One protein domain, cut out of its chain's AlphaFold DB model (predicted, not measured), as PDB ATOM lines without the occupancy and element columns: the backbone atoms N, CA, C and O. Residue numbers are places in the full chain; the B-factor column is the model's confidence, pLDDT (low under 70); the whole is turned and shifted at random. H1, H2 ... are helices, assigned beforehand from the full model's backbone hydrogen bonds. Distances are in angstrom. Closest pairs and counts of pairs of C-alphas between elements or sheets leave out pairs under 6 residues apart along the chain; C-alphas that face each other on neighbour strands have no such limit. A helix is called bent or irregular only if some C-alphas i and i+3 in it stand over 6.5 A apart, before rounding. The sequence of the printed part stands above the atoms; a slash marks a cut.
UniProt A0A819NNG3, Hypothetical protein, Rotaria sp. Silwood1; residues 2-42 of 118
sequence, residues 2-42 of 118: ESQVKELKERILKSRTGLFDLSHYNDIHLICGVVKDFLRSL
ATOM      1  N   GLU A   2     -31.979 -61.067  95.232       75.88
ATOM      2  CA  GLU A   2     -30.561 -60.745  95.514       75.88
ATOM      3  C   GLU A   2     -30.314 -59.259  95.856       75.88
ATOM      4  O   GLU A   2     -29.562 -58.948  96.776       75.88
ATOM      5  N   SER A   3     -31.031 -58.338  95.200       85.69
ATOM      6  CA  SER A   3     -30.998 -56.905  95.538       85.69
ATOM      7  C   SER A   3     -31.533 -56.602  96.946       85.69
ATOM      8  O   SER A   3     -30.969 -55.767  97.642       85.69
ATOM      9  N   GLN A   4     -32.591 -57.292  97.385       91.62
ATOM     10  CA  GLN A   4     -33.204 -57.080  98.705       91.62
ATOM     11  C   GLN A   4     -32.324 -57.635  99.829       91.62
ATOM     12  O   GLN A   4     -32.246 -57.046 100.902       91.62
ATOM     13  N   VAL A   5     -31.633 -58.752  99.572       94.25
ATOM     14  CA  VAL A   5     -30.645 -59.327 100.496       94.25
ATOM     15  C   VAL A   5     -29.520 -58.328 100.758       94.25
ATOM     16  O   VAL A   5     -29.201 -58.055 101.913       94.25
ATOM     17  N   LYS A   6     -28.952 -57.743  99.696       93.50
ATOM     18  CA  LYS A   6     -27.878 -56.747  99.811       93.50
ATOM     19  C   LYS A   6     -28.345 -55.496 100.549       93.50
ATOM     20  O   LYS A   6     -27.672 -55.058 101.477       93.50
ATOM     21  N   GLU A   7     -29.520 -54.977 100.197       93.12
ATOM     22  CA  GLU A   7     -30.101 -53.805 100.854       93.12
ATOM     23  C   GLU A   7     -30.315 -54.042 102.357       93.12
ATOM     24  O   GLU A   7     -29.869 -53.245 103.183       93.12
ATOM     25  N   LEU A   8     -30.946 -55.158 102.735       92.56
ATOM     26  CA  LEU A   8     -31.189 -55.482 104.140       92.56
ATOM     27  C   LEU A   8     -29.877 -55.691 104.906       92.56
ATOM     28  O   LEU A   8     -29.725 -55.162 106.006       92.56
ATOM     29  N   LYS A   9     -28.902 -56.390 104.310       92.62
ATOM     30  CA  LYS A   9     -27.568 -56.551 104.897       92.62
ATOM     31  C   LYS A   9     -26.923 -55.197 105.184       92.62
ATOM     32  O   LYS A   9     -26.451 -54.969 106.294       92.62
ATOM     33  N   GLU A  10     -26.924 -54.282 104.217       92.19
ATOM     34  CA  GLU A  10     -26.360 -52.946 104.413       92.19
ATOM     35  C   GLU A  10     -27.066 -52.167 105.523       92.19
ATOM     36  O   GLU A  10     -26.403 -51.498 106.314       92.19
ATOM     37  N   ARG A  11     -28.399 -52.253 105.604       91.38
ATOM     38  CA  ARG A  11     -29.173 -51.593 106.666       91.38
ATOM     39  C   ARG A  11     -28.815 -52.139 108.048       91.38
ATOM     40  O   ARG A  11     -28.668 -51.347 108.975       91.38
ATOM     41  N   ILE A  12     -28.617 -53.453 108.172       90.94
ATOM     42  CA  ILE A  12     -28.168 -54.096 109.417       90.94
ATOM     43  C   ILE A  12     -26.755 -53.624 109.784       90.94
ATOM     44  O   ILE A  12     -26.538 -53.181 110.908       90.94
ATOM     45  N   LEU A  13     -25.810 -53.650 108.838       89.88
ATOM     46  CA  LEU A  13     -24.414 -53.262 109.084       89.88
ATOM     47  C   LEU A  13     -24.242 -51.767 109.401       89.88
ATOM     48  O   LEU A  13     -23.326 -51.396 110.127       89.88
ATOM     49  N   LYS A  14     -25.123 -50.904 108.880       89.38
ATOM     50  CA  LYS A  14     -25.151 -49.461 109.187       89.38
ATOM     51  C   LYS A  14     -25.829 -49.147 110.532       89.38
ATOM     52  O   LYS A  14     -25.764 -48.000 110.981       89.38
ATOM     53  N   SER A  15     -26.484 -50.117 111.179       88.62
ATOM     54  CA  SER A  15     -27.104 -49.921 112.495       88.62
ATOM     55  C   SER A  15     -26.036 -49.646 113.555       88.62
ATOM     56  O   SER A  15     -25.126 -50.446 113.761       88.62
ATOM     57  N   ARG A  16     -26.165 -48.526 114.278       74.75
ATOM     58  CA  ARG A  16     -25.191 -48.105 115.305       74.75
ATOM     59  C   ARG A  16     -25.061 -49.083 116.472       74.75
ATOM     60  O   ARG A  16     -24.028 -49.097 117.129       74.75
ATOM     61  N   THR A  17     -26.108 -49.850 116.761       78.56
ATOM     62  CA  THR A  17     -26.156 -50.765 117.910       78.56
ATOM     63  C   THR A  17     -25.825 -52.206 117.530       78.56
ATOM     64  O   THR A  17     -25.748 -53.053 118.413       78.56
ATOM     65  N   GLY A  18     -25.693 -52.513 116.232       68.69
ATOM     66  CA  GLY A  18     -25.623 -53.892 115.728       68.69
ATOM     67  C   GLY A  18     -26.924 -54.690 115.906       68.69
ATOM     68  O   GLY A  18     -27.005 -55.837 115.477       68.69
ATOM     69  N   LEU A  19     -27.952 -54.086 116.509       77.75
ATOM     70  CA  LEU A  19     -29.280 -54.659 116.665       77.75
ATOM     71  C   LEU A  19     -30.183 -54.097 115.571       77.75
ATOM     72  O   LEU A  19     -30.183 -52.894 115.292       77.75
ATOM     73  N   PHE A  20     -30.946 -54.981 114.943       84.81
ATOM     74  CA  PHE A  20     -31.893 -54.631 113.900       84.81
ATOM     75  C   PHE A  20     -33.165 -55.435 114.128       84.81
ATOM     76  O   PHE A  20     -33.105 -56.658 114.265       84.81
ATOM     77  N   ASP A  21     -34.304 -54.752 114.209       86.69
ATOM     78  CA  ASP A  21     -35.575 -55.434 114.393       86.69
ATOM     79  C   ASP A  21     -36.000 -56.111 113.085       86.69
ATOM     80  O   ASP A  21     -36.268 -55.460 112.071       86.69
ATOM     81  N   LEU A  22     -36.029 -57.443 113.117       88.50
ATOM     82  CA  LEU A  22     -36.444 -58.283 112.001       88.50
ATOM     83  C   LEU A  22     -37.914 -58.717 112.107       88.50
ATOM     84  O   LEU A  22     -38.386 -59.416 111.214       88.50
ATOM     85  N   SER A  23     -38.648 -58.300 113.145       88.00
ATOM     86  CA  SER A  23     -40.039 -58.714 113.394       88.00
ATOM     87  C   SER A  23     -40.992 -58.401 112.233       88.00
ATOM     88  O   SER A  23     -41.953 -59.128 112.003       88.00
ATOM     89  N   HIS A  24     -40.694 -57.354 111.460       86.75
ATOM     90  CA  HIS A  24     -41.476 -56.939 110.296       86.75
ATOM     91  C   HIS A  24     -41.152 -57.719 109.005       86.75
ATOM     92  O   HIS A  24     -41.827 -57.532 107.991       86.75
ATOM     93  N   TYR A  25     -40.128 -58.580 109.007       87.88
ATOM     94  CA  TYR A  25     -39.706 -59.348 107.835       87.88
ATOM     95  C   TYR A  25     -40.308 -60.753 107.879       87.88
ATOM     96  O   TYR A  25     -39.767 -61.665 108.496       87.88
ATOM     97  N   ASN A  26     -41.421 -60.938 107.168       88.19
ATOM     98  CA  ASN A  26     -42.127 -62.224 107.111       88.19
ATOM     99  C   ASN A  26     -41.469 -63.251 106.169       88.19
ATOM    100  O   ASN A  26     -41.790 -64.437 106.226       88.19
ATOM    101  N   ASP A  27     -40.564 -62.814 105.289       92.38
ATOM    102  CA  ASP A  27     -39.858 -63.702 104.365       92.38
ATOM    103  C   ASP A  27     -38.593 -64.284 105.015       92.38
ATOM    104  O   ASP A  27     -37.525 -63.665 105.049       92.38
ATOM    105  N   ILE A  28     -38.699 -65.521 105.500       91.06
ATOM    106  CA  ILE A  28     -37.565 -66.245 106.083       91.06
ATOM    107  C   ILE A  28     -36.446 -66.511 105.066       91.06
ATOM    108  O   ILE A  28     -35.275 -66.577 105.444       91.06
ATOM    109  N   HIS A  29     -36.755 -66.635 103.772       91.19
ATOM    110  CA  HIS A  29     -35.740 -66.872 102.746       91.19
ATOM    111  C   HIS A  29     -34.877 -65.634 102.512       91.19
ATOM    112  O   HIS A  29     -33.675 -65.779 102.271       91.19
ATOM    113  N   LEU A  30     -35.457 -64.439 102.653       93.81
ATOM    114  CA  LEU A  30     -34.715 -63.181 102.664       93.81
ATOM    115  C   LEU A  30     -33.724 -63.144 103.836       93.81
ATOM    116  O   LEU A  30     -32.539 -62.905 103.614       93.81
ATOM    117  N   ILE A  31     -34.174 -63.459 105.057       93.31
ATOM    118  CA  ILE A  31     -33.321 -63.475 106.261       93.31
ATOM    119  C   ILE A  31     -32.192 -64.509 106.119       93.31
ATOM    120  O   ILE A  31     -31.019 -64.190 106.318       93.31
ATOM    121  N   CYS A  32     -32.517 -65.732 105.694       93.06
ATOM    122  CA  CYS A  32     -31.522 -66.761 105.387       93.06
ATOM    123  C   CYS A  32     -30.540 -66.296 104.300       93.06
ATOM    124  O   CYS A  32     -29.354 -66.622 104.347       93.06
ATOM    125  N   GLY A  33     -31.027 -65.551 103.305       94.25
ATOM    126  CA  GLY A  33     -30.215 -64.920 102.270       94.25
ATOM    127  C   GLY A  33     -29.199 -63.943 102.849       94.25
ATOM    128  O   GLY A  33     -28.027 -64.036 102.502       94.25
ATOM    129  N   VAL A  34     -29.620 -63.075 103.771       94.38
ATOM    130  CA  VAL A  34     -28.746 -62.098 104.441       94.38
ATOM    131  C   VAL A  34     -27.637 -62.777 105.232       94.38
ATOM    132  O   VAL A  34     -26.483 -62.387 105.091       94.38
ATOM    133  N   VAL A  35     -27.948 -63.815 106.014       93.75
ATOM    134  CA  VAL A  35     -26.925 -64.551 106.780       93.75
ATOM    135  C   VAL A  35     -25.891 -65.177 105.843       93.75
ATOM    136  O   VAL A  35     -24.689 -65.042 106.063       93.75
ATOM    137  N   LYS A  36     -26.348 -65.822 104.764       94.31
ATOM    138  CA  LYS A  36     -25.462 -66.413 103.751       94.31
ATOM    139  C   LYS A  36     -24.597 -65.355 103.062       94.31
ATOM    140  O   LYS A  36     -23.391 -65.537 102.932       94.31
ATOM    141  N   ASP A  37     -25.193 -64.241 102.644       94.19
ATOM    142  CA  ASP A  37     -24.477 -63.155 101.970       94.19
ATOM    143  C   ASP A  37     -23.480 -62.448 102.901       94.19
ATOM    144  O   ASP A  37     -22.394 -62.079 102.462       94.19
ATOM    145  N   PHE A  38     -23.800 -62.320 104.194       93.50
ATOM    146  CA  PHE A  38     -22.881 -61.807 105.210       93.50
ATOM    147  C   PHE A  38     -21.625 -62.673 105.317       93.50
ATOM    148  O   PHE A  38     -20.526 -62.146 105.142       93.50
ATOM    149  N   LEU A  39     -21.790 -63.985 105.521       94.12
ATOM    150  CA  LEU A  39     -20.673 -64.927 105.654       94.12
ATOM    151  C   LEU A  39     -19.781 -64.945 104.409       94.12
ATOM    152  O   LEU A  39     -18.561 -64.938 104.528       94.12
ATOM    153  N   ARG A  40     -20.378 -64.870 103.213       92.44
ATOM    154  CA  ARG A  40     -19.628 -64.771 101.951       92.44
ATOM    155  C   ARG A  40     -18.901 -63.440 101.765       92.44
ATOM    156  O   ARG A  40     -17.948 -63.380 101.000       92.44
ATOM    157  N   SER A  41     -19.382 -62.368 102.391       91.94
ATOM    158  CA  SER A  41     -18.792 -61.031 102.262       91.94
ATOM    159  C   SER A  41     -17.699 -60.723 103.285       91.94
ATOM    160  O   SER A  41     -17.187 -59.605 103.291       91.94
ATOM    161  N   LEU A  42     -17.354 -61.681 104.151       92.56
ATOM    162  CA  LEU A  42     -16.209 -61.553 105.046       92.56
ATOM    163  C   LEU A  42     -14.918 -61.406 104.227       92.56
ATOM    164  O   LEU A  42     -14.791 -61.966 103.141       92.56
TER     165      LEU A  42
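What this domain is: This is residues 2 to 42 of the 118 residues of the protein "Hypothetical protein" of Rotaria sp. Silwood1 (UniProt A0A819NNG3). Two helices make a rough T: the first half of H1 crosses the middle of H2, and the rest of H1 extends away from it. From the far end of H1 a long loop, residues 14 to 27, arches back to the start of H2, and residues 14 to 19 and 23 to 28 stick out from the rest. The printed part has 41 residues with two named helices, H1 then H2, and no named strand; its class is all helix. The whole is compact, with a radius of gyration of the C-alphas of 9.8 A and spans of 26 by 23 by 15 A.

How they stand to each other: H1, residues 2 to 13, touches H2, residues 28 to 40, with 13 pairs of C-alphas within 8 A. Their closest C-alphas are those of Val 5 and Val 34, 5.2 A apart. Centre to centre the two helices are 9.0 A apart. Their lines stand at 71 degrees, only just about perpendicular. In both H1 and H2 every O i to N i+4 pair is within hydrogen-bond range.

Where its parts are: H1 begins at C-alpha 2, at (-30.561, -60.745, 95.514), and ends at C-alpha 13, at (-24.414, -53.262, 109.084), a length of 16.7 A. H2, the longest helix with 13 residues, runs 18.5 A from C-alpha 28, at (-37.565, -66.245, 106.083), to C-alpha 40, at (-19.628, -64.771, 101.951). Neither helix is bent.

The domain as a whole: The two C-alphas farthest apart are those of His 24 and Leu 42, 26.2 A. The printed part has no cut. The link from H1 to H2, 14 residues, is long, and its C-alphas lie 9 to 15 A from the mean of the C-alphas. The mean pLDDT of the printed part is 89.3, and Gly 18 is under 70.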